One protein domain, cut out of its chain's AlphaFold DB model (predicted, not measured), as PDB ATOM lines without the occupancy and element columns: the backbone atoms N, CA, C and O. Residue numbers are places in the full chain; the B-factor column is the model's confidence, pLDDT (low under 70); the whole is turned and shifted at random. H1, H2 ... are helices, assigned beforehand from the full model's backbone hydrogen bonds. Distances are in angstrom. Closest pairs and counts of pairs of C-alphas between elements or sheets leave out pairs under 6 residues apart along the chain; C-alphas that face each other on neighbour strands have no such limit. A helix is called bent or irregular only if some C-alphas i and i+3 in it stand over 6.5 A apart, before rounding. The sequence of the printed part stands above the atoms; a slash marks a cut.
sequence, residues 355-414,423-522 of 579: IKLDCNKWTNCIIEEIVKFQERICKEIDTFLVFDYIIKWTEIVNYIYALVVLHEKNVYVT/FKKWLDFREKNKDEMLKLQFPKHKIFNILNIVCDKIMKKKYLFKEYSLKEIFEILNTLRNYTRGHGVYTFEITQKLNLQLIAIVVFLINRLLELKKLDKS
ATOM      1  N   ILE A 355     127.769 105.534  15.885       88.62
ATOM      2  CA  ILE A 355     126.919 104.608  15.148       88.62
ATOM      3  C   ILE A 355     126.116 105.444  14.154       88.62
ATOM      4  O   ILE A 355     125.183 106.155  14.524       88.62
ATOM      5  N   LYS A 356     126.563 105.426  12.896       75.12
ATOM      6  CA  LYS A 356     125.960 106.198  11.809       75.12
ATOM      7  C   LYS A 356     124.778 105.422  11.247       75.12
ATOM      8  O   LYS A 356     124.944 104.645  10.314       75.12
ATOM      9  N   LEU A 357     123.612 105.630  11.846       75.19
ATOM     10  CA  LEU A 357     122.348 105.133  11.320       75.19
ATOM     11  C   LEU A 357     121.797 106.138  10.303       75.19
ATOM     12  O   LEU A 357     121.637 107.314  10.625       75.19
ATOM     13  N   ASP A 358     121.546 105.696   9.073       64.62
ATOM     14  CA  ASP A 358     120.859 106.496   8.056       64.62
ATOM     15  C   ASP A 358     119.352 106.228   8.226       64.62
ATOM     16  O   ASP A 358     118.778 105.360   7.567       64.62
ATOM     17  N   CYS A 359     118.722 106.914   9.192       52.59
ATOM     18  CA  CYS A 359     117.367 106.621   9.698       52.59
ATOM     19  C   CYS A 359     116.276 106.598   8.611       52.59
ATOM     20  O   CYS A 359     115.218 106.015   8.809       52.59
ATOM     21  N   ASN A 360     116.535 107.220   7.459       50.69
ATOM     22  CA  ASN A 360     115.603 107.286   6.334       50.69
ATOM     23  C   ASN A 360     115.675 106.068   5.396       50.69
ATOM     24  O   ASN A 360     114.929 106.022   4.422       50.69
ATOM     25  N   LYS A 361     116.585 105.111   5.629       54.06
ATOM     26  CA  LYS A 361     116.765 103.934   4.759       54.06
ATOM     27  C   LYS A 361     116.520 102.593   5.440       54.06
ATOM     28  O   LYS A 361     116.369 101.609   4.723       54.06
ATOM     29  N   TRP A 362     116.542 102.520   6.770       59.19
ATOM     30  CA  TRP A 362     116.707 101.241   7.458       59.19
ATOM     31  C   TRP A 362     115.682 101.037   8.575       59.19
ATOM     32  O   TRP A 362     115.735 101.712   9.600       59.19
ATOM     33  N   THR A 363     114.789 100.066   8.392       64.75
ATOM     34  CA  THR A 363     113.826  99.603   9.401       64.75
ATOM     35  C   THR A 363     113.919  98.086   9.488       64.75
ATOM     36  O   THR A 363     113.283  97.367   8.723       64.75
ATOM     37  N   ASN A 364     114.777  97.591  10.378       79.75
ATOM     38  CA  ASN A 364     114.692  96.217  10.862       79.75
ATOM     39  C   ASN A 364     114.773  96.226  12.391       79.75
ATOM     40  O   ASN A 364     115.323  97.161  12.985       79.75
ATOM     41  N   CYS A 365     114.242  95.178  13.018       82.06
ATOM     42  CA  CYS A 365     114.116  95.072  14.471       82.06
ATOM     43  C   CYS A 365     115.440  95.274  15.222       82.06
ATOM     44  O   CYS A 365     115.461  95.854  16.302       82.06
ATOM     45  N   ILE A 366     116.573  94.865  14.643       88.75
ATOM     46  CA  ILE A 366     117.900  95.042  15.251       88.75
ATOM     47  C   ILE A 366     118.322  96.517  15.249       88.75
ATOM     48  O   ILE A 366     118.918  96.994  16.216       88.75
ATOM     49  N   ILE A 367     118.032  97.263  14.181       88.19
ATOM     50  CA  ILE A 367     118.358  98.693  14.103       88.19
ATOM     51  C   ILE A 367     117.566  99.490  15.136       88.19
ATOM     52  O   ILE A 367     118.140 100.369  15.781       88.19
ATOM     53  N   GLU A 368     116.299  99.153  15.361       85.56
ATOM     54  CA  GLU A 368     115.483  99.783  16.405       85.56
ATOM     55  C   GLU A 368     116.094  99.603  17.804       85.56
ATOM     56  O   GLU A 368     116.165 100.559  18.584       85.56
ATOM     57  N   GLU A 369     116.628  98.416  18.100       88.69
ATOM     58  CA  GLU A 369     117.357  98.148  19.345       88.69
ATOM     59  C   GLU A 369     118.628  98.993  19.472       88.69
ATOM     60  O   GLU A 369     118.930  99.536  20.538       88.69
ATOM     61  N   ILE A 370     119.371  99.159  18.375       90.69
ATOM     62  CA  ILE A 370     120.584  99.983  18.347       90.69
ATOM     63  C   ILE A 370     120.247 101.469  18.567       90.69
ATOM     64  O   ILE A 370     120.978 102.158  19.287       90.69
ATOM     65  N   VAL A 371     119.142 101.976  18.009       88.75
ATOM     66  CA  VAL A 371     118.669 103.349  18.267       88.75
ATOM     67  C   VAL A 371     118.354 103.524  19.754       88.75
ATOM     68  O   VAL A 371     118.853 104.455  20.393       88.75
ATOM     69  N   LYS A 372     117.603 102.592  20.350       88.38
ATOM     70  CA  LYS A 372     117.256 102.638  21.781       88.38
ATOM     71  C   LYS A 372     118.485 102.524  22.682       88.38
ATOM     72  O   LYS A 372     118.563 103.204  23.709       88.38
ATOM     73  N   PHE A 373     119.495 101.755  22.278       91.25
ATOM     74  CA  PHE A 373     120.806 101.751  22.924       91.25
ATOM     75  C   PHE A 373     121.467 103.129  22.934       91.25
ATOM     76  O   PHE A 373     121.894 103.585  23.999       91.25
ATOM     77  N   GLN A 374     121.533 103.806  21.782       89.88
ATOM     78  CA  GLN A 374     122.107 105.152  21.700       89.88
ATOM     79  C   GLN A 374     121.358 106.127  22.609       89.88
ATOM     80  O   GLN A 374     121.985 106.868  23.372       89.88
ATOM     81  N   GLU A 375     120.026 106.099  22.569       87.81
ATOM     82  CA  GLU A 375     119.197 106.952  23.413       87.81
ATOM     83  C   GLU A 375     119.451 106.719  24.898       87.81
ATOM     84  O   GLU A 375     119.645 107.682  25.644       87.81
ATOM     85  N   ARG A 376     119.483 105.452  25.331       89.12
ATOM     86  CA  ARG A 376     119.699 105.104  26.736       89.12
ATOM     87  C   ARG A 376     121.072 105.556  27.220       89.12
ATOM     88  O   ARG A 376     121.146 106.171  28.276       89.12
ATOM     89  N   ILE A 377     122.136 105.375  26.434       89.56
ATOM     90  CA  ILE A 377     123.481 105.873  26.785       89.56
ATOM     91  C   ILE A 377     123.540 107.405  26.864       89.56
ATOM     92  O   ILE A 377     124.283 107.951  27.678       89.56
ATOM     93  N   CYS A 378     122.759 108.122  26.053       83.38
ATOM     94  CA  CYS A 378     122.693 109.584  26.110       83.38
ATOM     95  C   CYS A 378     121.805 110.123  27.258       83.38
ATOM     96  O   CYS A 378     121.937 111.302  27.629       83.38
ATOM     97  N   LYS A 379     120.894 109.299  27.803       81.50
ATOM     98  CA  LYS A 379     119.946 109.651  28.878       81.50
ATOM     99  C   LYS A 379     120.427 109.222  30.270       81.50
ATOM    100  O   LYS A 379     120.278 110.007  31.201       81.50
ATOM    101  N   GLU A 380     120.995 108.024  30.399       82.12
ATOM    102  CA  GLU A 380     121.371 107.419  31.680       82.12
ATOM    103  C   GLU A 380     122.520 108.174  32.362       82.12
ATOM    104  O   GLU A 380     123.494 108.595  31.731       82.12
ATOM    105  N   ILE A 381     122.371 108.358  33.668       69.31
ATOM    106  CA  ILE A 381     123.185 109.260  34.494       69.31
ATOM    107  C   ILE A 381     124.094 108.449  35.413       69.31
ATOM    108  O   ILE A 381     125.250 108.814  35.659       69.31
ATOM    109  N   ASP A 382     123.570 107.342  35.925       80.81
ATOM    110  CA  ASP A 382     124.240 106.546  36.933       80.81
ATOM    111  C   ASP A 382     125.398 105.743  36.317       80.81
ATOM    112  O   ASP A 382     125.246 104.991  35.351       80.81
ATOM    113  N   THR A 383     126.597 105.912  36.882       83.69
ATOM    114  CA  THR A 383     127.814 105.280  36.350       83.69
ATOM    115  C   THR A 383     127.766 103.753  36.488       83.69
ATOM    116  O   THR A 383     128.289 103.051  35.621       83.69
ATOM    117  N   PHE A 384     127.129 103.231  37.536       87.12
ATOM    118  CA  PHE A 384     126.924 101.801  37.736       87.12
ATOM    119  C   PHE A 384     125.883 101.250  36.758       87.12
ATOM    120  O   PHE A 384     126.154 100.244  36.104       87.12
ATOM    121  N   LEU A 385     124.745 101.931  36.577       88.12
ATOM    122  CA  LEU A 385     123.717 101.488  35.623       88.12
ATOM    123  C   LEU A 385     124.241 101.473  34.185       88.12
ATOM    124  O   LEU A 385     124.000 100.512  33.457       88.12
ATOM    125  N   VAL A 386     125.018 102.487  33.778       89.44
ATOM    126  CA  VAL A 386     125.679 102.479  32.463       89.44
ATOM    127  C   VAL A 386     126.661 101.315  32.356       89.44
ATOM    128  O   VAL A 386     126.723 100.670  31.311       89.44
ATOM    129  N   PHE A 387     127.432 101.031  33.407       91.62
ATOM    130  CA  PHE A 387     128.373  99.913  33.402       91.62
ATOM    131  C   PHE A 387     127.654  98.570  33.214       91.62
ATOM    132  O   PHE A 387     127.982  97.843  32.276       91.62
ATOM    133  N   ASP A 388     126.650  98.270  34.045       89.62
ATOM    134  CA  ASP A 388     125.861  97.033  33.956       89.62
ATOM    135  C   ASP A 388     125.186  96.898  32.584       89.62
ATOM    136  O   ASP A 388     125.280  95.860  31.922       89.62
ATOM    137  N   TYR A 389     124.589  97.990  32.101       91.19
ATOM    138  CA  TYR A 389     123.958  98.034  30.788       91.19
ATOM    139  C   TYR A 389     124.956  97.751  29.660       91.19
ATOM    140  O   TYR A 389     124.671  96.949  28.774       91.19
ATOM    141  N   ILE A 390     126.157  98.336  29.694       93.19
ATOM    142  CA  ILE A 390     127.173  98.082  28.669       93.19
ATOM    143  C   ILE A 390     127.713  96.651  28.733       93.19
ATOM    144  O   ILE A 390     127.902  96.043  27.680       93.19
ATOM    145  N   ILE A 391     127.919  96.081  29.924       92.12
ATOM    146  CA  ILE A 391     128.305  94.671  30.059       92.12
ATOM    147  C   ILE A 391     127.228  93.762  29.455       92.12
ATOM    148  O   ILE A 391     127.566  92.880  28.666       92.12
ATOM    149  N   LYS A 392     125.939  94.011  29.726       90.56
ATOM    150  CA  LYS A 392     124.823  93.329  29.041       90.56
ATOM    151  C   LYS A 392     124.886  93.505  27.522       90.56
ATOM    152  O   LYS A 392     124.754  92.529  26.791       90.56
ATOM    153  N   TRP A 393     125.193  94.704  27.039       93.12
ATOM    154  CA  TRP A 393     125.304  94.961  25.604       93.12
ATOM    155  C   TRP A 393     126.473  94.256  24.912       93.12
ATOM    156  O   TRP A 393     126.381  93.982  23.720       93.12
ATOM    157  N   THR A 394     127.542  93.880  25.622       93.12
ATOM    158  CA  THR A 394     128.586  93.026  25.020       93.12
ATOM    159  C   THR A 394     128.048  91.650  24.617       93.12
ATOM    160  O   THR A 394     128.448  91.110  23.585       93.12
ATOM    161  N   GLU A 395     127.114  91.109  25.400       91.25
ATOM    162  CA  GLU A 395     126.434  89.836  25.147       91.25
ATOM    163  C   GLU A 395     125.389  89.976  24.044       91.25
ATOM    164  O   GLU A 395     125.390  89.189  23.099       91.25
ATOM    165  N   ILE A 396     124.568  91.029  24.115       93.06
ATOM    166  CA  ILE A 396     123.562  91.343  23.093       93.06
ATOM    167  C   ILE A 396     124.226  91.515  21.727       93.06
ATOM    168  O   ILE A 396     123.752  90.956  20.749       93.06
ATOM    169  N   VAL A 397     125.364  92.213  21.637       94.94
ATOM    170  CA  VAL A 397     126.067  92.359  20.358       94.94
ATOM    171  C   VAL A 397     126.567  91.015  19.828       94.94
ATOM    172  O   VAL A 397     126.391  90.752  18.644       94.94
ATOM    173  N   ASN A 398     127.136  90.133  20.660       94.62
ATOM    174  CA  ASN A 398     127.507  88.783  20.205       94.62
ATOM    175  C   ASN A 398     126.297  88.021  19.641       94.62
ATOM    176  O   ASN A 398     126.400  87.356  18.609       94.62
ATOM    177  N   TYR A 399     125.150  88.162  20.297       93.12
ATOM    178  CA  TYR A 399     123.905  87.544  19.871       93.12
ATOM    179  C   TYR A 399     123.343  88.164  18.577       93.12
ATOM    180  O   TYR A 399     122.965  87.423  17.676       93.12
ATOM    181  N   ILE A 400     123.417  89.486  18.390       94.00
ATOM    182  CA  ILE A 400     123.075  90.156  17.122       94.00
ATOM    183  C   ILE A 400     123.900  89.584  15.960       94.00
ATOM    184  O   ILE A 400     123.359  89.305  14.893       94.00
ATOM    185  N   TYR A 401     125.203  89.355  16.157       94.75
ATOM    186  CA  TYR A 401     126.022  88.692  15.137       94.75
ATOM    187  C   TYR A 401     125.522  87.273  14.822       94.75
ATOM    188  O   TYR A 401     125.553  86.864  13.665       94.75
ATOM    189  N   ALA A 402     125.059  86.520  15.824       93.25
ATOM    190  CA  ALA A 402     124.485  85.193  15.605       93.25
ATOM    191  C   ALA A 402     123.164  85.260  14.822       93.25
ATOM    192  O   ALA A 402     122.984  84.473  13.894       93.25
ATOM    193  N   LEU A 403     122.291  86.227  15.126       92.38
ATOM    194  CA  LEU A 403     121.054  86.477  14.377       92.38
ATOM    195  C   LEU A 403     121.332  86.797  12.906       92.38
ATOM    196  O   LEU A 403     120.683  86.245  12.023       92.38
ATOM    197  N   VAL A 404     122.351  87.611  12.622       91.88
ATOM    198  CA  VAL A 404     122.792  87.871  11.243       91.88
ATOM    199  C   VAL A 404     123.209  86.572  10.545       91.88
ATOM    200  O   VAL A 404     122.794  86.327   9.418       91.88
ATOM    201  N   VAL A 405     123.981  85.703  11.207       91.25
ATOM    202  CA  VAL A 405     124.390  84.407  10.630       91.25
ATOM    203  C   VAL A 405     123.187  83.491  10.381       91.25
ATOM    204  O   VAL A 405     123.140  82.817   9.352       91.25
ATOM    205  N   LEU A 406     122.217  83.462  11.299       90.44
ATOM    206  CA  LEU A 406     120.973  82.697  11.159       90.44
ATOM    207  C   LEU A 406     120.147  83.177   9.963       90.44
ATOM    208  O   LEU A 406     119.685  82.352   9.173       90.44
ATOM    209  N   HIS A 407     120.028  84.496   9.802       89.19
ATOM    210  CA  HIS A 407     119.379  85.124   8.656       89.19
ATOM    211  C   HIS A 407     120.090  84.767   7.343       89.19
ATOM    212  O   HIS A 407     119.460  84.248   6.429       89.19
ATOM    213  N   GLU A 408     121.412  84.960   7.252       88.69
ATOM    214  CA  GLU A 408     122.168  84.692   6.016       88.69
ATOM    215  C   GLU A 408     122.118  83.224   5.578       88.69
ATOM    216  O   GLU A 408     122.252  82.920   4.392       88.69
ATOM    217  N   LYS A 409     121.915  82.312   6.531       87.56
ATOM    218  CA  LYS A 409     121.814  80.874   6.287       87.56
ATOM    219  C   LYS A 409     120.383  80.346   6.195       87.56
ATOM    220  O   LYS A 409     120.227  79.149   5.966       87.56
ATOM    221  N   ASN A 410     119.369  81.193   6.380       87.44
ATOM    222  CA  ASN A 410     117.954  80.809   6.421       87.44
ATOM    223  C   ASN A 410     117.673  79.613   7.350       87.44
ATOM    224  O   ASN A 410     117.092  78.604   6.951       87.44
ATOM    225  N   VAL A 411     118.144  79.700   8.596       85.50
ATOM    226  CA  VAL A 411     117.978  78.625   9.584       85.50
ATOM    227  C   VAL A 411     116.668  78.807  10.344       85.50
ATOM    228  O   VAL A 411     116.449  79.857  10.935       85.50
ATOM    229  N   TYR A 412     115.841  77.764  10.391       84.50
ATOM    230  CA  TYR A 412     114.624  77.714  11.209       84.50
ATOM    231  C   TYR A 412     114.942  77.426  12.675       84.50
ATOM    232  O   TYR A 412     115.844  76.631  12.962       84.50
ATOM    233  N   VAL A 413     114.161  78.003  13.593       83.12
ATOM    234  CA  VAL A 413     114.298  77.748  15.035       83.12
ATOM    235  C   VAL A 413     114.272  76.256  15.380       83.12
ATOM    236  O   VAL A 413     115.086  75.784  16.169       83.12
ATOM    237  N   THR A 414     113.424  75.473  14.708       77.81
ATOM    238  CA  THR A 414     113.278  74.023  14.923       77.81
ATOM    239  C   THR A 414     114.564  73.234  14.679       77.81
ATOM    240  O   THR A 414     114.720  72.124  15.184       77.81
ATOM    241  N   PHE A 423     126.488  83.554  26.735       91.06
ATOM    242  CA  PHE A 423     127.443  84.223  25.850       91.06
ATOM    243  C   PHE A 423     128.325  83.226  25.079       91.06
ATOM    244  O   PHE A 423     128.504  83.366  23.864       91.06
ATOM    245  N   LYS A 424     128.898  82.229  25.768       92.00
ATOM    246  CA  LYS A 424     129.857  81.293  25.171       92.00
ATOM    247  C   LYS A 424     129.166  80.361  24.183       92.00
ATOM    248  O   LYS A 424     129.685  80.190  23.083       92.00
ATOM    249  N   LYS A 425     127.979  79.846  24.506       92.19
ATOM    250  CA  LYS A 425     127.183  79.006  23.599       92.19
ATOM    251  C   LYS A 425     126.840  79.730  22.300       92.19
ATOM    252  O   LYS A 425     126.976  79.136  21.234       92.19
ATOM    253  N   TRP A 426     126.486  81.013  22.362       92.75
ATOM    254  CA  TRP A 426     126.237  81.814  21.158       92.75
ATOM    255  C   TRP A 426     127.501  82.061  20.326       92.75
ATOM    256  O   TRP A 426     127.449  82.029  19.096       92.75
ATOM    257  N   LEU A 427     128.657  82.252  20.970       92.69
ATOM    258  CA  LEU A 427     129.938  82.342  20.262       92.69
ATOM    259  C   LEU A 427     130.303  81.007  19.588       92.69
ATOM    260  O   LEU A 427     130.629  80.979  18.403       92.69
ATOM    261  N   ASP A 428     130.175  79.896  20.311       91.94
ATOM    262  CA  ASP A 428     130.467  78.554  19.801       91.94
ATOM    263  C   ASP A 428     129.500  78.154  18.678       91.94
ATOM    264  O   ASP A 428     129.894  77.492  17.716       91.94
ATOM    265  N   PHE A 429     128.241  78.590  18.755       91.19
ATOM    266  CA  PHE A 429     127.262  78.434  17.682       91.19
ATOM    267  C   PHE A 429     127.737  79.103  16.387       91.19
ATOM    268  O   PHE A 429     127.692  78.478  15.324       91.19
ATOM    269  N   ARG A 430     128.234  80.343  16.464       92.69
ATOM    270  CA  ARG A 430     128.779  81.070  15.304       92.69
ATOM    271  C   ARG A 430     130.007  80.368  14.722       92.69
ATOM    272  O   ARG A 430     130.121  80.248  13.503       92.69
ATOM    273  N   GLU A 431     130.883  79.835  15.573       90.50
ATOM    274  CA  GLU A 431     132.053  79.059  15.140       90.50
ATOM    275  C   GLU A 431     131.670  77.764  14.419       90.50
ATOM    276  O   GLU A 431     132.157  77.507  13.315       90.50
ATOM    277  N   LYS A 432     130.752  76.975  14.992       89.19
ATOM    278  CA  LYS A 432     130.208  75.759  14.359       89.19
ATOM    279  C   LYS A 432     129.566  76.076  13.012       89.19
ATOM    280  O   LYS A 432     129.707  75.322  12.052       89.19
ATOM    281  N   ASN A 433     128.920  77.235  12.925       87.44
ATOM    282  CA  ASN A 433     128.337  77.750  11.700       87.44
ATOM    283  C   ASN A 433     129.340  78.439  10.768       87.44
ATOM    284  O   ASN A 433     128.918  79.002   9.763       87.44
ATOM    285  N   LYS A 434     130.651  78.344  11.012       86.06
ATOM    286  CA  LYS A 434     131.688  78.906  10.137       86.06
ATOM    287  C   LYS A 434     131.451  80.392   9.824       86.06
ATOM    288  O   LYS A 434     131.655  80.805   8.689       86.06
ATOM    289  N   ASP A 435     131.018  81.176  10.814       89.38
ATOM    290  CA  ASP A 435     130.837  82.625  10.673       89.38
ATOM    291  C   ASP A 435     132.140  83.284  10.188       89.38
ATOM    292  O   ASP A 435     133.128  83.382  10.922       89.38
ATOM    293  N   GLU A 436     132.150  83.736   8.933       88.31
ATOM    294  CA  GLU A 436     133.313  84.371   8.316       88.31
ATOM    295  C   GLU A 436     133.668  85.701   8.989       88.31
ATOM    296  O   GLU A 436     134.839  86.087   8.997       88.31
ATOM    297  N   MET A 437     132.702  86.370   9.633       90.62
ATOM    298  CA  MET A 437     132.949  87.625  10.342       90.62
ATOM    299  C   MET A 437     133.929  87.427  11.501       90.62
ATOM    300  O   MET A 437     134.724  88.320  11.786       90.62
ATOM    301  N   LEU A 438     133.949  86.250  12.139       89.56
ATOM    302  CA  LEU A 438     134.906  85.944  13.211       89.56
ATOM    303  C   LEU A 438     136.366  85.996  12.738       89.56
ATOM    304  O   LEU A 438     137.248  86.320  13.536       89.56
ATOM    305  N   LYS A 439     136.615  85.726  11.449       85.69
ATOM    306  CA  LYS A 439     137.951  85.718  10.834       85.69
ATOM    307  C   LYS A 439     138.419  87.097  10.367       85.69
ATOM    308  O   LYS A 439     139.556  87.220   9.919       85.69
ATOM    309  N   LEU A 440     137.578  88.131  10.453       84.88
ATOM    310  CA  LEU A 440     137.962  89.489  10.062       84.88
ATOM    311  C   LEU A 440     139.148  89.962  10.904       84.88
ATOM    312  O   LEU A 440     139.035  90.070  12.125       84.88
ATOM    313  N   GLN A 441     140.269  90.241  10.237       83.94
ATOM    314  CA  GLN A 441     141.500  90.719  10.859       83.94
ATOM    315  C   GLN A 441     141.608  92.246  10.807       83.94
ATOM    316  O   GLN A 441     141.218  92.896   9.837       83.94
ATOM    317  N   PHE A 442     142.201  92.819  11.850       80.50
ATOM    318  CA  PHE A 442     142.304  94.256  12.070       80.50
ATOM    319  C   PHE A 442     143.737  94.638  12.448       80.50
ATOM    320  O   PHE A 442     144.079  94.657  13.635       80.50
ATOM    321  N   PRO A 443     144.606  94.979  11.488       71.06
ATOM    322  CA  PRO A 443     145.997  95.283  11.798       71.06
ATOM    323  C   PRO A 443     146.100  96.461  12.780       71.06
ATOM    324  O   PRO A 443     145.818  97.608  12.441       71.06
ATOM    325  N   LYS A 444     146.506  96.156  14.024       69.19
ATOM    326  CA  LYS A 444     146.803  97.114  15.107       69.19
ATOM    327  C   LYS A 444     145.703  98.158  15.347       69.19
ATOM    328  O   LYS A 444     145.987  99.322  15.638       69.19
ATOM    329  N   HIS A 445     144.435  97.755  15.257       83.25
ATOM    330  CA  HIS A 445     143.333  98.684  15.487       83.25
ATOM    331  C   HIS A 445     143.326  99.189  16.942       83.25
ATOM    332  O   HIS A 445     143.507  98.424  17.892       83.25
ATOM    333  N   LYS A 446     143.062 100.489  17.139       89.94
ATOM    334  CA  LYS A 446     143.084 101.155  18.459       89.94
ATOM    335  C   LYS A 446     142.188 100.469  19.499       89.94
ATOM    336  O   LYS A 446     142.446 100.582  20.697       89.94
ATOM    337  N   ILE A 447     141.154  99.757  19.051       91.94
ATOM    338  CA  ILE A 447     140.201  99.073  19.929       91.94
ATOM    339  C   ILE A 447     140.840  97.973  20.778       91.94
ATOM    340  O   ILE A 447     140.473  97.834  21.937       91.94
ATOM    341  N   PHE A 448     141.849  97.270  20.263       91.38
ATOM    342  CA  PHE A 448     142.544  96.213  21.001       91.38
ATOM    343  C   PHE A 448     143.339  96.785  22.178       91.38
ATOM    344  O   PHE A 448     143.321  96.235  23.276       91.38
ATOM    345  N   ASN A 449     143.943  97.963  21.997       92.06
ATOM    346  CA  ASN A 449     144.572  98.696  23.096       92.06
ATOM    347  C   ASN A 449     143.538  99.158  24.131       92.06
ATOM    348  O   ASN A 449     143.799  99.088  25.329       92.06
ATOM    349  N   ILE A 450     142.361  99.616  23.689       94.31
ATOM    350  CA  ILE A 450     141.266  99.992  24.597       94.31
ATOM    351  C   ILE A 450     140.803  98.772  25.403       94.31
ATOM    352  O   ILE A 450     140.720  98.869  26.626       94.31
ATOM    353  N   LEU A 451     140.576  97.632  24.745       94.44
ATOM    354  CA  LEU A 451     140.187  96.368  25.371       94.44
ATOM    355  C   LEU A 451     141.227  95.897  26.395       94.44
ATOM    356  O   LEU A 451     140.863  95.549  27.514       94.44
ATOM    357  N   ASN A 452     142.517  95.983  26.062       92.69
ATOM    358  CA  ASN A 452     143.601  95.673  26.993       92.69
ATOM    359  C   ASN A 452     143.584  96.563  28.239       92.69
ATOM    360  O   ASN A 452     143.732  96.063  29.349       92.69
ATOM    361  N   ILE A 453     143.364  97.874  28.083       93.81
ATOM    362  CA  ILE A 453     143.265  98.796  29.226       93.81
ATOM    363  C   ILE A 453     142.054  98.452  30.106       93.81
ATOM    364  O   ILE A 453     142.143  98.533  31.330       93.81
ATOM    365  N   VAL A 454     140.923  98.091  29.497       94.06
ATOM    366  CA  VAL A 454     139.715  97.669  30.220       94.06
ATOM    367  C   VAL A 454     139.991  96.396  31.023       94.06
ATOM    368  O   VAL A 454     139.710  96.357  32.220       94.06
ATOM    369  N   CYS A 455     140.603  95.388  30.402       92.81
ATOM    370  CA  CYS A 455     140.923  94.118  31.051       92.81
ATOM    371  C   CYS A 455     141.957  94.266  32.175       92.81
ATOM    372  O   CYS A 455     141.801  93.657  33.232       92.81
ATOM    373  N   ASP A 456     142.969  95.114  31.992       91.88
ATOM    374  CA  ASP A 456     143.975  95.409  33.018       91.88
ATOM    375  C   ASP A 456     143.342  96.100  34.233       91.88
ATOM    376  O   ASP A 456     143.700  95.841  35.380       91.88
ATOM    377  N   LYS A 457     142.335  96.948  34.007       91.06
ATOM    378  CA  LYS A 457     141.606  97.605  35.096       91.06
ATOM    379  C   LYS A 457     140.673  96.666  35.853       91.06
ATOM    380  O   LYS A 457     140.703  96.690  37.079       91.06
ATOM    381  N   ILE A 458     139.858  95.893  35.134       90.00
ATOM    382  CA  ILE A 458     138.792  95.065  35.721       90.00
ATOM    383  C   ILE A 458     139.350  93.742  36.251       90.00
ATOM    384  O   ILE A 458     139.082  93.369  37.384       90.00
ATOM    385  N   MET A 459     140.145  93.037  35.445       90.19
ATOM    386  CA  MET A 459     140.603  91.674  35.742       90.19
ATOM    387  C   MET A 459     142.083  91.598  36.136       90.19
ATOM    388  O   MET A 459     142.567  90.503  36.412       90.19
ATOM    389  N   LYS A 460     142.823  92.721  36.109       88.50
ATOM    390  CA  LYS A 460     144.293  92.761  36.281       88.50
ATOM    391  C   LYS A 460     145.035  91.859  35.287       88.50
ATOM    392  O   LYS A 460     146.083  91.298  35.597       88.50
ATOM    393  N   LYS A 461     144.482  91.721  34.075       88.06
ATOM    394  CA  LYS A 461     145.042  90.908  32.990       88.06
ATOM    395  C   LYS A 461     145.388  91.772  31.788       88.06
ATOM    396  O   LYS A 461     144.570  92.568  31.333       88.06
ATOM    397  N   LYS A 462     146.577  91.548  31.233       87.81
ATOM    398  CA  LYS A 462     146.997  92.100  29.942       87.81
ATOM    399  C   LYS A 462     147.039  90.979  28.919       87.81
ATOM    400  O   LYS A 462     147.618  89.931  29.189       87.81
ATOM    401  N   TYR A 463     146.446  91.216  27.759       84.69
ATOM    402  CA  TYR A 463     146.434  90.264  26.662       84.69
ATOM    403  C   TYR A 463     147.493  90.640  25.630       84.69
ATOM    404  O   TYR A 463     147.627  91.795  25.217       84.69
ATOM    405  N   LEU A 464     148.248  89.632  25.205       82.00
ATOM    406  CA  LEU A 464     149.037  89.676  23.985       82.00
ATOM    407  C   LEU A 464     148.202  88.987  22.912       82.00
ATOM    408  O   LEU A 464     147.980  87.781  22.976       82.00
ATOM    409  N   PHE A 465     147.698  89.776  21.969       80.44
ATOM    410  CA  PHE A 465     146.856  89.271  20.895       80.44
ATOM    411  C   PHE A 465     147.694  88.434  19.932       80.44
ATOM    412  O   PHE A 465     148.643  88.952  19.336       80.44
ATOM    413  N   LYS A 466     147.341  87.151  19.796       72.88
ATOM    414  CA  LYS A 466     147.919  86.266  18.775       72.88
ATOM    415  C   LYS A 466     147.451  86.703  17.391       72.88
ATOM    416  O   LYS A 466     148.260  86.855  16.483       72.88
ATOM    417  N   GLU A 467     146.158  86.996  17.285       75.94
ATOM    418  CA  GLU A 467     145.525  87.603  16.123       75.94
ATOM    419  C   GLU A 467     144.712  88.828  16.543       75.94
ATOM    420  O   GLU A 467     144.186  88.910  17.651       75.94
ATOM    421  N   TYR A 468     144.586  89.804  15.648       84.56
ATOM    422  CA  TYR A 468     143.722  90.960  15.870       84.56
ATOM    423  C   TYR A 468     142.383  90.717  15.173       84.56
ATOM    424  O   TYR A 468     142.100  91.363  14.169       84.56
ATOM    425  N   SER A 469     141.585  89.762  15.654       91.19
ATOM    426  CA  SER A 469     140.333  89.336  15.007       91.19
ATOM    427  C   SER A 469     139.077  89.646  15.832       91.19
ATOM    428  O   SER A 469     139.166  89.964  17.021       91.19
ATOM    429  N   LEU A 470     137.886  89.562  15.216       92.12
ATOM    430  CA  LEU A 470     136.621  89.665  15.967       92.12
ATOM    431  C   LEU A 470     136.487  88.529  16.983       92.12
ATOM    432  O   LEU A 470     135.983  88.768  18.080       92.12
ATOM    433  N   LYS A 471     136.963  87.326  16.640       92.81
ATOM    434  CA  LYS A 471     136.970  86.177  17.548       92.81
ATOM    435  C   LYS A 471     137.683  86.498  18.863       92.81
ATOM    436  O   LYS A 471     137.077  86.373  19.921       92.81
ATOM    437  N   GLU A 472     138.908  87.009  18.786       91.31
ATOM    438  CA  GLU A 472     139.712  87.369  19.964       91.31
ATOM    439  C   GLU A 472     139.022  88.435  20.833       91.31
ATOM    440  O   GLU A 472     139.025  88.348  22.063       91.31
ATOM    441  N   ILE A 473     138.347  89.416  20.216       94.00
ATOM    442  CA  ILE A 473     137.556  90.403  20.966       94.00
ATOM    443  C   ILE A 473     136.408  89.718  21.721       94.00
ATOM    444  O   ILE A 473     136.251  89.958  22.918       94.00
ATOM    445  N   PHE A 474     135.611  88.872  21.059       95.06
ATOM    446  CA  PHE A 474     134.466  88.208  21.692       95.06
ATOM    447  C   PHE A 474     134.879  87.210  22.784       95.06
ATOM    448  O   PHE A 474     134.221  87.149  23.822       95.06
ATOM    449  N   GLU A 475     135.982  86.479  22.614       93.69
ATOM    450  CA  GLU A 475     136.511  85.565  23.639       93.69
ATOM    451  C   GLU A 475     136.937  86.309  24.914       93.69
ATOM    452  O   GLU A 475     136.630  85.894  26.041       93.69
ATOM    453  N   ILE A 476     137.598  87.458  24.754       94.00
ATOM    454  CA  ILE A 476     137.988  88.304  25.884       94.00
ATOM    455  C   ILE A 476     136.761  88.956  26.526       94.00
ATOM    456  O   ILE A 476     136.674  88.993  27.753       94.00
ATOM    457  N   LEU A 477     135.793  89.428  25.733       94.94
ATOM    458  CA  LEU A 477     134.545  89.995  26.255       94.94
ATOM    459  C   LEU A 477     133.722  88.969  27.040       94.94
ATOM    460  O   LEU A 477     133.189  89.322  28.087       94.94
ATOM    461  N   ASN A 478     133.684  87.703  26.615       93.50
ATOM    462  CA  ASN A 478     133.069  86.625  27.392       93.50
ATOM    463  C   ASN A 478     133.740  86.477  28.769       93.50
ATOM    464  O   ASN A 478     133.077  86.441  29.805       93.50
ATOM    465  N   THR A 479     135.077  86.455  28.786       91.81
ATOM    466  CA  THR A 479     135.858  86.368  30.030       91.81
ATOM    467  C   THR A 479     135.567  87.562  30.946       91.81
ATOM    468  O   THR A 479     135.339  87.394  32.144       91.81
ATOM    469  N   LEU A 480     135.518  88.765  30.366       91.69
ATOM    470  CA  LEU A 480     135.200  90.005  31.064       91.69
ATOM    471  C   LEU A 480     133.782  89.991  31.657       91.69
ATOM    472  O   LEU A 480     133.597  90.318  32.831       91.69
ATOM    473  N   ARG A 481     132.777  89.592  30.869       89.75
ATOM    474  CA  ARG A 481     131.375  89.475  31.294       89.75
ATOM    475  C   ARG A 481     131.234  88.477  32.442       89.75
ATOM    476  O   ARG A 481     130.568  88.773  33.427       89.75
ATOM    477  N   ASN A 482     131.893  87.322  32.363       88.94
ATOM    478  CA  ASN A 482     131.827  86.315  33.426       88.94
ATOM    479  C   ASN A 482     132.484  86.794  34.724       88.94
ATOM    480  O   ASN A 482     131.941  86.568  35.802       88.94
ATOM    481  N   TYR A 483     133.597  87.530  34.634       87.62
ATOM    482  CA  TYR A 483     134.217  88.148  35.808       87.62
ATOM    483  C   TYR A 483     133.299  89.192  36.468       87.62
ATOM    484  O   TYR A 483     133.227  89.282  37.692       87.62
ATOM    485  N   THR A 484     132.572  89.962  35.657       85.62
ATOM    486  CA  THR A 484     131.727  91.082  36.108       85.62
ATOM    487  C   THR A 484     130.310  90.687  36.530       85.62
ATOM    488  O   THR A 484     129.645  91.508  37.140       85.62
ATOM    489  N   ARG A 485     129.834  89.462  36.268       75.25
ATOM    490  CA  ARG A 485     128.537  88.958  36.778       75.25
ATOM    491  C   ARG A 485     128.647  88.051  38.015       75.25
ATOM    492  O   ARG A 485     127.623  87.661  38.564       75.25
ATOM    493  N   GLY A 486     129.865  87.720  38.457       64.12
ATOM    494  CA  GLY A 486     130.133  86.975  39.698       64.12
ATOM    495  C   GLY A 486     130.598  87.875  40.856       64.12
ATOM    496  O   GLY A 486     130.288  89.062  40.900       64.12
ATOM    497  N   HIS A 487     131.424  87.346  41.767       52.81
ATOM    498  CA  HIS A 487     132.006  88.094  42.902       52.81
ATOM    499  C   HIS A 487     132.866  89.325  42.515       52.81
ATOM    500  O   HIS A 487     133.271  90.089  43.390       52.81
ATOM    501  N   GLY A 488     133.165  89.531  41.225       55.31
ATOM    502  CA  GLY A 488     134.080  90.564  40.734       55.31
ATOM    503  C   GLY A 488     133.537  91.995  40.729       55.31
ATOM    504  O   GLY A 488     134.333  92.921  40.645       55.31
ATOM    505  N   VAL A 489     132.225  92.232  40.857       58.50
ATOM    506  CA  VAL A 489     131.674  93.611  40.858       58.50
ATOM    507  C   VAL A 489     132.243  94.461  42.004       58.50
ATOM    508  O   VAL A 489     132.393  95.670  41.859       58.50
ATOM    509  N   TYR A 490     132.632  93.832  43.117       59.84
ATOM    510  CA  TYR A 490     133.187  94.511  44.291       59.84
ATOM    511  C   TYR A 490     134.722  94.635  44.285       59.84
ATOM    512  O   TYR A 490     135.288  95.162  45.241       59.84
ATOM    513  N   THR A 491     135.423  94.149  43.250       73.56
ATOM    514  CA  THR A 491     136.902  94.080  43.243       73.56
ATOM    515  C   THR A 491     137.585  95.215  42.478       73.56
ATOM    516  O   THR A 491     138.812  95.331  42.515       73.56
ATOM    517  N   PHE A 492     136.823  96.076  41.801       81.69
ATOM    518  CA  PHE A 492     137.353  97.211  41.047       81.69
ATOM    519  C   PHE A 492     136.434  98.432  41.133       81.69
ATOM    520  O   PHE A 492     135.232  98.329  41.350       81.69
ATOM    521  N   GLU A 493     137.012  99.614  40.933       85.12
ATOM    522  CA  GLU A 493     136.258 100.866  40.919       85.12
ATOM    523  C   GLU A 493     135.673 101.131  39.522       85.12
ATOM    524  O   GLU A 493     136.402 101.257  38.525       85.12
ATOM    525  N   ILE A 494     134.345 101.245  39.445       86.94
ATOM    526  CA  ILE A 494     133.644 101.629  38.219       86.94
ATOM    527  C   ILE A 494     133.815 103.138  38.021       86.94
ATOM    528  O   ILE A 494     133.283 103.956  38.765       86.94
ATOM    529  N   THR A 495     134.566 103.514  36.985       89.25
ATOM    530  CA  THR A 495     134.879 104.918  36.679       89.25
ATOM    531  C   THR A 495     134.257 105.357  35.358       89.25
ATOM    532  O   THR A 495     134.162 104.581  34.409       89.25
ATOM    533  N   GLN A 496     133.954 106.650  35.229       89.31
ATOM    534  CA  GLN A 496     133.491 107.260  33.974       89.31
ATOM    535  C   GLN A 496     134.400 106.914  32.781       89.31
ATOM    536  O   GLN A 496     133.930 106.571  31.697       89.31
ATOM    537  N   LYS A 497     135.727 106.935  32.982       91.00
ATOM    538  CA  LYS A 497     136.703 106.562  31.944       91.00
ATOM    539  C   LYS A 497     136.552 105.103  31.508       91.00
ATOM    540  O   LYS A 497     136.687 104.834  30.318       91.00
ATOM    541  N   LEU A 498     136.302 104.188  32.445       92.50
ATOM    542  CA  LEU A 498     136.069 102.777  32.141       92.50
ATOM    543  C   LEU A 498     134.809 102.609  31.283       92.50
ATOM    544  O   LEU A 498     134.879 101.976  30.232       92.50
ATOM    545  N   ASN A 499     133.710 103.269  31.655       93.12
ATOM    546  CA  ASN A 499     132.471 103.235  30.876       93.12
ATOM    547  C   ASN A 499     132.672 103.766  29.453       93.12
ATOM    548  O   ASN A 499     132.269 103.108  28.503       93.12
ATOM    549  N   LEU A 500     133.351 104.907  29.271       94.38
ATOM    550  CA  LEU A 500     133.634 105.440  27.927       94.38
ATOM    551  C   LEU A 500     134.423 104.449  27.055       94.38
ATOM    552  O   LEU A 500     134.197 104.368  25.849       94.38
ATOM    553  N   GLN A 501     135.355 103.701  27.652       95.75
ATOM    554  CA  GLN A 501     136.139 102.682  26.951       95.75
ATOM    555  C   GLN A 501     135.282 101.475  26.555       95.75
ATOM    556  O   GLN A 501     135.402 100.999  25.430       95.75
ATOM    557  N   LEU A 502     134.395 101.025  27.444       95.56
ATOM    558  CA  LEU A 502     133.463  99.934  27.170       95.56
ATOM    559  C   LEU A 502     132.424 100.310  26.101       95.56
ATOM    560  O   LEU A 502     132.236  99.554  25.150       95.56
ATOM    561  N   ILE A 503     131.832 101.511  26.184       96.00
ATOM    562  CA  ILE A 503     130.926 102.048  25.151       96.00
ATOM    563  C   ILE A 503     131.635 102.048  23.792       96.00
ATOM    564  O   ILE A 503     131.064 101.614  22.797       96.00
ATOM    565  N   ALA A 504     132.899 102.482  23.737       96.44
ATOM    566  CA  ALA A 504     133.663 102.500  22.493       96.44
ATOM    567  C   ALA A 504     133.872 101.100  21.886       96.44
ATOM    568  O   ALA A 504     133.910 100.990  20.661       96.44
ATOM    569  N   ILE A 505     133.997 100.051  22.709       96.38
ATOM    570  CA  ILE A 505     134.098  98.653  22.252       96.38
ATOM    571  C   ILE A 505     132.775  98.187  21.648       96.38
ATOM    572  O   ILE A 505     132.773  97.700  20.520       96.38
ATOM    573  N   VAL A 506     131.655  98.401  22.341       96.44
ATOM    574  CA  VAL A 506     130.320  98.039  21.834       96.44
ATOM    575  C   VAL A 506     130.009  98.783  20.532       96.44
ATOM    576  O   VAL A 506     129.658  98.159  19.534       96.44
ATOM    577  N   VAL A 507     130.236 100.099  20.495       95.69
ATOM    578  CA  VAL A 507     130.058 100.926  19.289       95.69
ATOM    579  C   VAL A 507     130.944 100.449  18.139       95.69
ATOM    580  O   VAL A 507     130.496 100.419  16.996       95.69
ATOM    581  N   PHE A 508     132.196 100.068  18.416       94.75
ATOM    582  CA  PHE A 508     133.079  99.510  17.393       94.75
ATOM    583  C   PHE A 508     132.481  98.245  16.773       94.75
ATOM    584  O   PHE A 508     132.447  98.151  15.550       94.75
ATOM    585  N   LEU A 509     131.993  97.312  17.593       94.56
ATOM    586  CA  LEU A 509     131.407  96.057  17.120       94.56
ATOM    587  C   LEU A 509     130.127  96.293  16.305       94.56
ATOM    588  O   LEU A 509     129.990  95.734  15.222       94.56
ATOM    589  N   ILE A 510     129.235  97.176  16.759       94.06
ATOM    590  CA  ILE A 510     128.027  97.539  16.000       94.06
ATOM    591  C   ILE A 510     128.406  98.158  14.647       94.06
ATOM    592  O   ILE A 510     127.889  97.755  13.606       94.06
ATOM    593  N   ASN A 511     129.366  99.086  14.631       91.44
ATOM    594  CA  ASN A 511     129.820  99.706  13.387       91.44
ATOM    595  C   ASN A 511     130.427  98.706  12.405       91.44
ATOM    596  O   ASN A 511     130.314  98.917  11.204       91.44
ATOM    597  N   ARG A 512     131.033  97.605  12.868       90.25
ATOM    598  CA  ARG A 512     131.514  96.558  11.956       90.25
ATOM    599  C   ARG A 512     130.361  95.896  11.200       90.25
ATOM    600  O   ARG A 512     130.505  95.675  10.005       90.25
ATOM    601  N   LEU A 513     129.228  95.621  11.851       90.31
ATOM    602  CA  LEU A 513     128.045  95.073  11.171       90.31
ATOM    603  C   LEU A 513     127.509  96.030  10.099       90.31
ATOM    604  O   LEU A 513     127.200  95.597   8.988       90.31
ATOM    605  N   LEU A 514     127.458  97.326  10.420       88.62
ATOM    606  CA  LEU A 514     127.026  98.374   9.493       88.62
ATOM    607  C   LEU A 514     128.000  98.538   8.315       88.62
ATOM    608  O   LEU A 514     127.582  98.588   7.166       88.62
ATOM    609  N   GLU A 515     129.310  98.564   8.570       87.50
ATOM    610  CA  GLU A 515     130.332  98.678   7.517       87.50
ATOM    611  C   GLU A 515     130.321  97.481   6.554       87.50
ATOM    612  O   GLU A 515     130.579  97.642   5.362       87.50
ATOM    613  N   LEU A 516     129.986  96.288   7.054       87.38
ATOM    614  CA  LEU A 516     129.819  95.072   6.253       87.38
ATOM    615  C   LEU A 516     128.452  94.989   5.556       87.38
ATOM    616  O   LEU A 516     128.191  93.996   4.877       87.38
ATOM    617  N   LYS A 517     127.584  95.996   5.728       86.00
ATOM    618  CA  LYS A 517     126.218  96.047   5.186       86.00
ATOM    619  C   LYS A 517     125.342  94.862   5.601       86.00
ATOM    620  O   LYS A 517     124.432  94.459   4.880       86.00
ATOM    621  N   LYS A 518     125.622  94.274   6.767       87.00
ATOM    622  CA  LYS A 518     124.900  93.098   7.280       87.00
ATOM    623  C   LYS A 518     123.524  93.445   7.843       87.00
ATOM    624  O   LYS A 518     122.689  92.563   7.980       87.00
ATOM    625  N   LEU A 519     123.298  94.723   8.146       85.75
ATOM    626  CA  LEU A 519     122.033  95.254   8.657       85.75
ATOM    627  C   LEU A 519     121.286  96.100   7.609       85.75
ATOM    628  O   LEU A 519     120.242  96.654   7.926       85.75
ATOM    629  N   ASP A 520     121.801  96.197   6.378       77.25
ATOM    630  CA  ASP A 520     121.206  97.010   5.303       77.25
ATOM    631  C   ASP A 520     119.984  96.332   4.659       77.25
ATOM    632  O   ASP A 520     119.241  96.966   3.912       77.25
ATOM    633  N   LYS A 521     119.801  95.029   4.896       72.62
ATOM    634  CA  LYS A 521     118.709  94.223   4.343       72.62
ATOM    635  C   LYS A 521     117.543  94.143   5.329       72.62
ATOM    636  O   LYS A 521     117.734  94.289   6.539       72.62
ATOM    637  N   SER A 522     116.349  93.871   4.798       76.75
ATOM    638  CA  SER A 522     115.233  93.414   5.630       76.75
ATOM    639  C   SER A 522     115.650  92.101   6.310       76.75
ATOM    640  O   SER A 522     116.290  91.241   5.697       76.75
TER     641      SER A 522
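Overview. This is residues 355 to 414 and 423 to 522 of the 579 residues of an uncharacterized protein of Roseburia faecis (UniProt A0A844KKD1). Six longer helices stack in three tiers: H2 and H8 run side by side in the middle, a row of H3, H6 and H5 lies over one side of that pair, and H1 lies loosely over the other. The very short H4 and H7 sit near opposite ends of the stack. Of these, H2, H3, H5, H6 and H8 form a bundle, a group of helices packed together lengthwise. The printed part has 160 residues with eight named helices, H1 to H8 in chain order, and no named strand: all helix. It is compact, with a radius of gyration of the C-alphas of 15.8 A, and spans 43 by 37 by 34 A.

Along the chain. The longest helix is H2, residues 383 to 408, 37.1 A from C-alpha 383 at (127.814, 105.280, 36.350) to C-alpha 408 at (122.168, 84.692, 6.016), with a kink of 26 degrees near residue 394. H8, residues 496 to 515, is 28.0 A long and ends with C-alpha 515 at (130.332, 98.678, 7.517). H6, residues 470 to 485, measures 22.3 A, H1, residues 365 to 379, 21.3 A, H5, residues 446 to 458, 18.8 A, and H3, residues 423 to 432, 14.5 A. H4 is residues 436 to 439, 5.4 A. H7, residues 487 to 490, is only just irregular: C-alphas 487 and 490 are 6.7 A apart.

Arrangement. H2 touches H8 at a shallow tilt of 15 degrees, the same way; the closest C-alphas, of Phe 387 and Asn 499, are 5.8 A apart. With residues 395 to 405 alone H2 touches H3, closest at Glu 395 and Phe 423, C-alphas 5.7 A apart. The hub is H6, which touches H2, H3, H4 and H5. Residues 391 to 398 alone of H2 touch it, at a steep tilt of 41 degrees, opposite ways, closest at the C-alphas of Ile 391 and Arg 481, 6.2 A. H3 and H6 only just touch, with 3 pairs of C-alphas within 8 A, the closest those of Phe 423 and Asn 478, 6.3 A. H5 touches H8 at a steep tilt of 39 degrees, with the closest C-alphas, of Ile 450 and Gln 501, 6.3 A apart. H1 is close to H2 but not clearly touching, closest at the C-alphas of Ile 377 and Val 386, 7.0 A, and near H8. H7 is close to H6 but not clearly touching, with the closest C-alphas, of Tyr 483 and Val 489, 7.9 A apart. Every O i to N i+4 pair is within hydrogen-bond range in H1, H3, H5, H6 and H8, and 21 of 22 are in H2; H4 and H7 are too short for such a pair.

Size, cuts and confidence. The two farthest C-alphas, of Asn 360 and Thr 491, are 44.6 A apart. Residues 415 to 422 are not printed, and C-alphas 414 and 423 are 20.6 A apart across the cut. The link from H5 to H6, 11 residues, is long. The mean pLDDT of the printed part is 86.4; it is under 70 at residues 358 to 363, 381, 444 and 486 to 490.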